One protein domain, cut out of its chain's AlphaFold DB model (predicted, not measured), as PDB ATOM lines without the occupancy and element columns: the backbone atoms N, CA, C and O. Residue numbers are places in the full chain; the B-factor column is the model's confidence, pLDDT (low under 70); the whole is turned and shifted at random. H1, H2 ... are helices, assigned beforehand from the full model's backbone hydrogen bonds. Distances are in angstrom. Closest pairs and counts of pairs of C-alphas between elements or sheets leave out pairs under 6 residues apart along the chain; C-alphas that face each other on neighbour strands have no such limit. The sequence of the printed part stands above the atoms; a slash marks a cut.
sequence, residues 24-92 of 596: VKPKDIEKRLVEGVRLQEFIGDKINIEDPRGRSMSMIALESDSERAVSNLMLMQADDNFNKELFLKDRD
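What this domain is: This is residues 24 to 92 of the 596 residues of an uncharacterized protein of Fusobacteria bacterium (UniProt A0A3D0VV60). A small, compact cluster of four short helices: H1 lies crosswise over the helical hairpin of H2 and H3, H4 sits on the far side of that hairpin from H1, near the beginning of H2, and a long loop, residues 36 to 56, sweeps along one side of the helices. The printed part has 69 residues with four named helices, in the order H1, H2, H3, H4, and no named strand. The class is all helix, though under half of the residues, 31 of the 69, are in named elements. The whole is compact, with a radius of gyration of the C-alphas of 10.6 A, and rounded, with spans of 26 by 25 by 17 A.

How they stand to each other: H1, residues 26 to 35, touches H2, residues 57 to 63, with the C-alphas of Glu 30 and Ala 61 closest at 6.0 A; their lines are about perpendicular, at 87 degrees. H1 also touches H3, residues 67 to 74, again about perpendicular, at 88 degrees, and the closest C-alphas are those of Val 34 and Ala 69, 4.5 A apart. H2 and H3 form a helical hairpin and touch at a shallow tilt of 21 degrees, opposite ways; their closest C-alphas, those of Ala 61 and Ala 69, are 5.5 A apart. H4, residues 82 to 87, only just touches H2, with 3 pairs of C-alphas within 8 A, the closest those of Ser 58 and Leu 86 at 6.6 A. The tilt of H2 and H4 is steep, 59 degrees, and they run the same way. H2 is the hub, touching the three other helices. H4 is apart from H1 and from H3. The helix packing is mostly crossed: of the four touching pairs, 1 is at a shallow tilt. In H1, H2, H3 and H4 every O i to N i+4 pair is within hydrogen-bond range.

Where its parts are: H1 begins at C-alpha 26, at (45.066, 25.181, -48.801), and is the longest helix, 14.3 A from first to last C-alpha. H2 measures 10.0 A and begins at C-alpha 57, at (42.555, 25.578, -41.203). H3 measures 10.4 A. H4 measures 9.0 A and ends at C-alpha 87, at (46.689, 24.738, -30.770).

The domain as a whole: The two C-alphas farthest apart are those of Glu 35 and Asp 92, 28.9 A. The printed part has no cut. The link from H1 to H2, 21 residues, is long; that from H2 to H3 is tight, and that from H3 to H4 is short. The mean pLDDT of the printed part is 87.9, and no printed residue is under 70.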
ATOM      1  N   VAL A  24      42.559  18.052 -49.318       87.50
ATOM      2  CA  VAL A  24      42.142  19.353 -49.839       87.50
ATOM      3  C   VAL A  24      43.333  20.299 -49.834       87.50
ATOM      4  O   VAL A  24      44.103  20.334 -48.870       87.50
ATOM      5  N   LYS A  25      43.508  21.068 -50.911       90.75
ATOM      6  CA  LYS A  25      44.599  22.043 -50.998       90.75
ATOM      7  C   LYS A  25      44.276  23.280 -50.152       90.75
ATOM      8  O   LYS A  25      43.113  23.675 -50.074       90.75
ATOM      9  N   PRO A  26      45.288  23.979 -49.609       91.44
ATOM     10  CA  PRO A  26      45.066  25.181 -48.801       91.44
ATOM     11  C   PRO A  26      44.224  26.267 -49.487       91.44
ATOM     12  O   PRO A  26      43.376  26.873 -48.844       91.44
ATOM     13  N   LYS A  27      44.395  26.462 -50.802       91.00
ATOM     14  CA  LYS A  27      43.614  27.439 -51.585       91.00
ATOM     15  C   LYS A  27      42.116  27.124 -51.627       91.00
ATOM     16  O   LYS A  27      41.298  28.036 -51.687       91.00
ATOM     17  N   ASP A  28      41.755  25.844 -51.603       90.75
ATOM     18  CA  ASP A  28      40.353  25.428 -51.622       90.75
ATOM     19  C   ASP A  28      39.710  25.635 -50.244       90.75
ATOM     20  O   ASP A  28      38.554  26.043 -50.160       90.75
ATOM     21  N   ILE A  29      40.473  25.414 -49.167       90.19
ATOM     22  CA  ILE A  29      40.057  25.730 -47.791       90.19
ATOM     23  C   ILE A  29      39.834  27.232 -47.640       90.19
ATOM     24  O   ILE A  29      38.770  27.649 -47.193       90.19
ATOM     25  N   GLU A  30      40.802  28.041 -48.071       91.81
ATOM     26  CA  GLU A  30      40.707  29.501 -48.093       91.81
ATOM     27  C   GLU A  30      39.440  29.967 -48.819       91.81
ATOM     28  O   GLU A  30      38.617  30.682 -48.245       91.81
ATOM     29  N   LYS A  31      39.229  29.504 -50.057       92.56
ATOM     30  CA  LYS A  31      38.048  29.860 -50.850       92.56
ATOM     31  C   LYS A  31      36.744  29.492 -50.133       92.56
ATOM     32  O   LYS A  31      35.853  30.333 -50.027       92.56
ATOM     33  N   ARG A  32      36.644  28.271 -49.594       91.94
ATOM     34  CA  ARG A  32      35.454  27.791 -48.869       91.94
ATOM     35  C   ARG A  32      35.182  28.605 -47.599       91.94
ATOM     36  O   ARG A  32      34.023  28.920 -47.326       91.94
ATOM     37  N   LEU A  33      36.225  28.994 -46.860       89.94
ATOM     38  CA  LEU A  33      36.099  29.879 -45.698       89.94
ATOM     39  C   LEU A  33      35.584  31.264 -46.092       89.94
ATOM     40  O   LEU A  33      34.705  31.796 -45.420       89.94
ATOM     41  N   VAL A  34      36.080  31.848 -47.186       90.56
ATOM     42  CA  VAL A  34      35.599  33.150 -47.685       90.56
ATOM     43  C   VAL A  34      34.128  33.072 -48.107       90.56
ATOM     44  O   VAL A  34      33.345  33.976 -47.806       90.56
ATOM     45  N   GLU A  35      33.736  31.978 -48.757       90.56
ATOM     46  CA  GLU A  35      32.362  31.718 -49.200       90.56
ATOM     47  C   GLU A  35      31.393  31.418 -48.039       90.56
ATOM     48  O   GLU A  35      30.181  31.494 -48.226       90.56
ATOM     49  N   GLY A  36      31.900  31.149 -46.829       82.81
ATOM     50  CA  GLY A  36      31.082  30.832 -45.651       82.81
ATOM     51  C   GLY A  36      30.568  29.396 -45.627       82.81
ATOM     52  O   GLY A  36      29.572  29.099 -44.968       82.81
ATOM     53  N   VAL A  37      31.238  28.494 -46.342       85.88
ATOM     54  CA  VAL A  37      30.939  27.063 -46.300       85.88
ATOM     55  C   VAL A  37      31.412  26.506 -44.957       85.88
ATOM     56  O   VAL A  37      32.544  26.757 -44.547       85.88
ATOM     57  N   ARG A  38      30.563  25.734 -44.262       76.12
ATOM     58  CA  ARG A  38      30.966  25.048 -43.023       76.12
ATOM     59  C   ARG A  38      32.030  23.990 -43.333       76.12
ATOM     60  O   ARG A  38      31.877  23.225 -44.284       76.12
ATOM     61  N   LEU A  39      33.098  23.985 -42.533       82.75
ATOM     62  CA  LEU A  39      34.292  23.143 -42.679       82.75
ATOM     63  C   LEU A  39      34.580  22.349 -41.394       82.75
ATOM     64  O   LEU A  39      35.739  22.140 -41.038       82.75
ATOM     65  N   GLN A  40      33.530  21.938 -40.676       81.50
ATOM     66  CA  GLN A  40      33.649  21.226 -39.395       81.50
ATOM     67  C   GLN A  40      34.511  19.964 -39.520       81.50
ATOM     68  O   GLN A  40      35.257  19.628 -38.608       81.50
ATOM     69  N   GLU A  41      34.507  19.318 -40.689       81.94
ATOM     70  CA  GLU A  41      35.310  18.129 -40.966       81.94
ATOM     71  C   GLU A  41      36.837  18.351 -40.942       81.94
ATOM     72  O   GLU A  41      37.586  17.371 -40.974       81.94
ATOM     73  N   PHE A  42      37.295  19.609 -40.909       84.81
ATOM     74  CA  PHE A  42      38.711  19.991 -40.828       84.81
ATOM     75  C   PHE A  42      39.101  20.621 -39.483       84.81
ATOM     76  O   PHE A  42      40.288  20.862 -39.262       84.81
ATOM     77  N   ILE A  43      38.145  20.904 -38.589       87.19
ATOM     78  CA  ILE A  43      38.434  21.512 -37.284       87.19
ATOM     79  C   ILE A  43      39.189  20.510 -36.410       87.19
ATOM     80  O   ILE A  43      38.728  19.397 -36.163       87.19
ATOM     81  N   GLY A  44      40.365  20.906 -35.926       84.62
ATOM     82  CA  GLY A  44      41.159  20.124 -34.984       84.62
ATOM     83  C   GLY A  44      41.837  18.909 -35.620       84.62
ATOM     84  O   GLY A  44      42.427  18.091 -34.902       84.62
ATOM     85  N   ASP A  45      41.789  18.786 -36.949       86.94
ATOM     86  CA  ASP A  45      42.473  17.741 -37.702       86.94
ATOM     87  C   ASP A  45      42.947  18.222 -39.082       86.94
ATOM     88  O   ASP A  45      42.192  18.368 -40.045       86.94
ATOM     89  N   LYS A  46      44.265  18.378 -39.204       87.81
ATOM     90  CA  LYS A  46      44.931  18.774 -40.447       87.81
ATOM     91  C   LYS A  46      45.344  17.599 -41.342       87.81
ATOM     92  O   LYS A  46      45.951  17.831 -42.386       87.81
ATOM     93  N   ILE A  47      45.055  16.340 -40.978       85.44
ATOM     94  CA  ILE A  47      45.493  15.157 -41.750       85.44
ATOM     95  C   ILE A  47      44.944  15.148 -43.185       85.44
ATOM     96  O   ILE A  47      45.586  14.635 -44.109       85.44
ATOM     97  N   ASN A  48      43.772  15.763 -43.369       85.69
ATOM     98  CA  ASN A  48      43.058  15.862 -44.640       85.69
ATOM     99  C   ASN A  48      43.434  17.117 -45.448       85.69
ATOM    100  O   ASN A  48      42.861  17.345 -46.514       85.69
ATOM    101  N   ILE A  49      44.396  17.917 -44.978       88.62
ATOM    102  CA  ILE A  49      44.894  19.112 -45.665       88.62
ATOM    103  C   ILE A  49      46.223  18.774 -46.351       88.62
ATOM    104  O   ILE A  49      47.192  18.357 -45.712       88.62
ATOM    105  N   GLU A  50      46.296  18.953 -47.668       89.50
ATOM    106  CA  GLU A  50      47.522  18.749 -48.447       89.50
ATOM    107  C   GLU A  50      48.431  19.983 -48.374       89.50
ATOM    108  O   GLU A  50      48.668  20.676 -49.365       89.50
ATOM    109  N   ASP A  51      48.920  20.291 -47.174       89.06
ATOM    110  CA  ASP A  51      49.797  21.437 -46.961       89.06
ATOM    111  C   ASP A  51      51.258  21.010 -46.726       89.06
ATOM    112  O   ASP A  51      51.556  20.382 -45.702       89.06
ATOM    113  N   PRO A  52      52.211  21.379 -47.605       87.50
ATOM    114  CA  PRO A  52      53.627  21.100 -47.386       87.50
ATOM    115  C   PRO A  52      54.221  21.865 -46.194       87.50
ATOM    116  O   PRO A  52      55.256  21.454 -45.687       87.50
ATOM    117  N   ARG A  53      53.592  22.942 -45.714       90.88
ATOM    118  CA  ARG A  53      53.949  23.634 -44.463       90.88
ATOM    119  C   ARG A  53      53.260  23.012 -43.249       90.88
ATOM    120  O   ARG A  53      53.609  23.323 -42.118       90.88
ATOM    121  N   GLY A  54      52.301  22.110 -43.468       91.62
ATOM    122  CA  GLY A  54      51.538  21.459 -42.407       91.62
ATOM    123  C   GLY A  54      50.635  22.414 -41.629       91.62
ATOM    124  O   GLY A  54      50.410  22.160 -40.445       91.62
ATOM    125  N   ARG A  55      50.162  23.496 -42.264       93.81
ATOM    126  CA  ARG A  55      49.247  24.476 -41.664       93.81
ATOM    127  C   ARG A  55      47.871  23.858 -41.397       93.81
ATOM    128  O   ARG A  55      47.411  23.009 -42.161       93.81
ATOM    129  N   SER A  56      47.231  24.295 -40.318       94.56
ATOM    130  CA  SER A  56      45.832  23.985 -40.009       94.56
ATOM    131  C   SER A  56      44.878  24.952 -40.721       94.56
ATOM    132  O   SER A  56      45.309  25.907 -41.378       94.56
ATOM    133  N   MET A  57      43.571  24.721 -40.594       93.88
ATOM    134  CA  MET A  57      42.555  25.578 -41.203       93.88
ATOM    135  C   MET A  57      42.619  27.010 -40.657       93.88
ATOM    136  O   MET A  57      42.531  27.963 -41.429       93.88
ATOM    137  N   SER A  58      42.839  27.174 -39.354       92.88
ATOM    138  CA  SER A  58      42.967  28.473 -38.691       92.88
ATOM    139  C   SER A  58      44.170  29.278 -39.193       92.88
ATOM    140  O   SER A  58      44.056  30.476 -39.448       92.88
ATOM    141  N   MET A  59      45.308  28.624 -39.429       94.94
ATOM    142  CA  MET A  59      46.496  29.261 -40.013       94.94
ATOM    143  C   MET A  59      46.277  29.677 -41.468       94.94
ATOM    144  O   MET A  59      46.714  30.752 -41.875       94.94
ATOM    145  N   ILE A  60      45.593  28.836 -42.253       94.19
ATOM    146  CA  ILE A  60      45.239  29.145 -43.645       94.19
ATOM    147  C   ILE A  60      44.276  30.337 -43.691       94.19
ATOM    148  O   ILE A  60      44.469  31.242 -44.499       94.19
ATOM    149  N   ALA A  61      43.287  30.378 -42.791       92.31
ATOM    150  CA  ALA A  61      42.365  31.503 -42.661       92.31
ATOM    151  C   ALA A  61      43.111  32.814 -42.375       92.31
ATOM    152  O   ALA A  61      42.841  33.825 -43.017       92.31
ATOM    153  N   LEU A  62      44.079  32.790 -41.456       92.25
ATOM    154  CA  LEU A  62      44.888  33.960 -41.113       92.25
ATOM    155  C   LEU A  62      45.787  34.412 -42.274       92.25
ATOM    156  O   LEU A  62      45.859  35.601 -42.553       92.25
ATOM    157  N   GLU A  63      46.443  33.497 -42.994       91.19
ATOM    158  CA  GLU A  63      47.293  33.877 -44.138       91.19
ATOM    159  C   GLU A  63      46.516  34.351 -45.373       91.19
ATOM    160  O   GLU A  63      47.119  34.960 -46.253       91.19
ATOM    161  N   SER A  64      45.203  34.109 -45.438       87.00
ATOM    162  CA  SER A  64      44.357  34.603 -46.534       87.00
ATOM    163  C   SER A  64      44.143  36.120 -46.528       87.00
ATOM    164  O   SER A  64      43.644  36.668 -47.507       87.00
ATOM    165  N   ASP A  65      44.459  36.794 -45.415       78.38
ATOM    166  CA  ASP A  65      44.170  38.219 -45.189       78.38
ATOM    167  C   ASP A  65      42.699  38.611 -45.410       78.38
ATOM    168  O   ASP A  65      42.344  39.740 -45.743       78.38
ATOM    169  N   SER A  66      41.801  37.645 -45.196       85.25
ATOM    170  CA  SER A  66      40.363  37.832 -45.306       85.25
ATOM    171  C   SER A  66      39.713  37.829 -43.929       85.25
ATOM    172  O   SER A  66      39.485  36.780 -43.321       85.25
ATOM    173  N   GLU A  67      39.300  39.012 -43.467       85.25
ATOM    174  CA  GLU A  67      38.501  39.158 -42.241       85.25
ATOM    175  C   GLU A  67      37.223  38.303 -42.297       85.25
ATOM    176  O   GLU A  67      36.742  37.814 -41.274       85.25
ATOM    177  N   ARG A  68      36.688  38.070 -43.503       88.12
ATOM    178  CA  ARG A  68      35.537  37.192 -43.728       88.12
ATOM    179  C   ARG A  68      35.878  35.727 -43.460       88.12
ATOM    180  O   ARG A  68      35.109  35.065 -42.772       88.12
ATOM    181  N   ALA A  69      37.024  35.241 -43.939       89.31
ATOM    182  CA  ALA A  69      37.481  33.878 -43.660       89.31
ATOM    183  C   ALA A  69      37.698  33.659 -42.156       89.31
ATOM    184  O   ALA A  69      37.219  32.673 -41.601       89.31
ATOM    185  N   VAL A  70      38.339  34.618 -41.479       88.81
ATOM    186  CA  VAL A  70      38.540  34.581 -40.023       88.81
ATOM    187  C   VAL A  70      37.212  34.649 -39.267       88.81
ATOM    188  O   VAL A  70      37.012  33.919 -38.303       88.81
ATOM    189  N   SER A  71      36.271  35.491 -39.696       86.50
ATOM    190  CA  SER A  71      34.938  35.559 -39.082       86.50
ATOM    191  C   SER A  71      34.186  34.238 -39.218       86.50
ATOM    192  O   SER A  71      33.634  33.756 -38.238       86.50
ATOM    193  N   ASN A  72      34.217  33.623 -40.400       87.62
ATOM    194  CA  ASN A  72      33.548  32.348 -40.645       87.62
ATOM    195  C   ASN A  72      34.206  31.182 -39.899       87.62
ATOM    196  O   ASN A  72      33.495  30.287 -39.455       87.62
ATOM    197  N   LEU A  73      35.529  31.210 -39.709       88.25
ATOM    198  CA  LEU A  73      36.222  30.295 -38.800       88.25
ATOM    199  C   LEU A  73      35.684  30.442 -37.369       88.25
ATOM    200  O   LEU A  73      35.357  29.447 -36.736       88.25
ATOM    201  N   MET A  74      35.552  31.677 -36.876       85.12
ATOM    202  CA  MET A  74      35.093  31.952 -35.507       85.12
ATOM    203  C   MET A  74      33.630  31.560 -35.267       85.12
ATOM    204  O   MET A  74      33.269  31.223 -34.148       85.12
ATOM    205  N   LEU A  75      32.793  31.501 -36.309       83.12
ATOM    206  CA  LEU A  75      31.441  30.930 -36.199       83.12
ATOM    207  C   LEU A  75      31.442  29.433 -35.852       83.12
ATOM    208  O   LEU A  75      30.396  28.890 -35.504       83.12
ATOM    209  N   MET A  76      32.586  28.756 -35.963       83.56
ATOM    210  CA  MET A  76      32.737  27.346 -35.611       83.56
ATOM    211  C   MET A  76      33.245  27.141 -34.174       83.56
ATOM    212  O   MET A  76      33.579  26.019 -33.813       83.56
ATOM    213  N   GLN A  77      33.278  28.196 -33.349       78.31
ATOM    214  CA  GLN A  77      33.733  28.142 -31.952       78.31
ATOM    215  C   GLN A  77      32.944  27.173 -31.059       78.31
ATOM    216  O   GLN A  77      33.469  26.717 -30.053       78.31
ATOM    217  N   ALA A  78      31.702  26.851 -31.435       73.69
ATOM    218  CA  ALA A  78      30.852  25.896 -30.725       73.69
ATOM    219  C   ALA A  78      31.239  24.422 -30.974       73.69
ATOM    220  O   ALA A  78      30.601  23.530 -30.430       73.69
ATOM    221  N   ASP A  79      32.224  24.146 -31.834       80.88
ATOM    222  CA  ASP A  79      32.729  22.789 -32.057       80.88
ATOM    223  C   ASP A  79      33.706  22.385 -30.943       80.88
ATOM    224  O   ASP A  79      34.658  23.116 -30.656       80.88
ATOM    225  N   ASP A  80      33.532  21.195 -30.365       77.50
ATOM    226  CA  ASP A  80      34.394  20.668 -29.295       77.50
ATOM    227  C   ASP A  80      35.883  20.628 -29.687       77.50
ATOM    228  O   ASP A  80      36.776  20.731 -28.841       77.50
ATOM    229  N   ASN A  81      36.183  20.501 -30.985       84.00
ATOM    230  CA  ASN A  81      37.552  20.471 -31.495       84.00
ATOM    231  C   ASN A  81      38.121  21.864 -31.792       84.00
ATOM    232  O   ASN A  81      39.274  21.962 -32.223       84.00
ATOM    233  N   PHE A  82      37.371  22.946 -31.573       84.81
ATOM    234  CA  PHE A  82      37.815  24.292 -31.928       84.81
ATOM    235  C   PHE A  82      39.062  24.720 -31.149       84.81
ATOM    236  O   PHE A  82      40.028  25.195 -31.742       84.81
ATOM    237  N   ASN A  83      39.122  24.464 -29.840       81.62
ATOM    238  CA  ASN A  83      40.333  24.752 -29.059       81.62
ATOM    239  C   ASN A  83      41.540  23.950 -29.575       81.62
ATOM    240  O   ASN A  83      42.636  24.488 -29.728       81.62
ATOM    241  N   LYS A  84      41.328  22.680 -29.942       86.44
ATOM    242  CA  LYS A  84      42.369  21.850 -30.560       86.44
ATOM    243  C   LYS A  84      42.848  22.449 -31.885       86.44
ATOM    244  O   LYS A  84      44.051  22.460 -32.129       86.44
ATOM    245  N   GLU A  85      41.944  22.974 -32.715       90.44
ATOM    246  CA  GLU A  85      42.271  23.655 -33.977       90.44
ATOM    247  C   GLU A  85      43.197  24.862 -33.782       90.44
ATOM    248  O   GLU A  85      44.091  25.092 -34.599       90.44
ATOM    249  N   LEU A  86      43.013  25.624 -32.703       88.38
ATOM    250  CA  LEU A  86      43.855  26.782 -32.398       88.38
ATOM    251  C   LEU A  86      45.278  26.378 -31.972       88.38
ATOM    252  O   LEU A  86      46.240  27.109 -32.224       88.38
ATOM    253  N   PHE A  87      45.426  25.204 -31.356       90.00
ATOM    254  CA  PHE A  87      46.689  24.738 -30.770       90.00
ATOM    255  C   PHE A  87      47.479  23.785 -31.674       90.00
ATOM    256  O   PHE A  87      48.632  23.460 -31.373       90.00
ATOM    257  N   LEU A  88      46.905  23.358 -32.807       93.56
ATOM    258  CA  LEU A  88      47.641  22.609 -33.823       93.56
ATOM    259  C   LEU A  88      48.906  23.375 -34.224       93.56
ATOM    260  O   LEU A  88      48.865  24.576 -34.474       93.56
ATOM    261  N   LYS A  89      50.035  22.669 -34.299       94.88
ATOM    262  CA  LYS A  89      51.332  23.231 -34.699       94.88
ATOM    263  C   LYS A  89      51.616  22.918 -36.155       94.88
ATOM    264  O   LYS A  89      51.286  21.820 -36.594       94.88
ATOM    265  N   ASP A  90      52.225  23.825 -36.903       95.25
ATOM    266  CA  ASP A  90      52.738  23.555 -38.248       95.25
ATOM    267  C   ASP A  90      54.096  22.821 -38.212       95.25
ATOM    268  O   ASP A  90      54.455  22.224 -37.196       95.25
ATOM    269  N   ARG A  91      54.829  22.785 -39.333       94.12
ATOM    270  CA  ARG A  91      56.156  22.145 -39.387       94.12
ATOM    271  C   ARG A  91      57.254  22.890 -38.631       94.12
ATOM    272  O   ARG A  91      58.223  22.240 -38.267       94.12
ATOM    273  N   ASP A  92      57.092  24.189 -38.396       94.00
ATOM    274  CA  ASP A  92      58.038  25.020 -37.640       94.00
ATOM    275  C   ASP A  92      57.603  25.137 -36.164       94.00
ATOM    276  O   ASP A  92      57.963  26.086 -35.460       94.00
TER     277      ASP A  92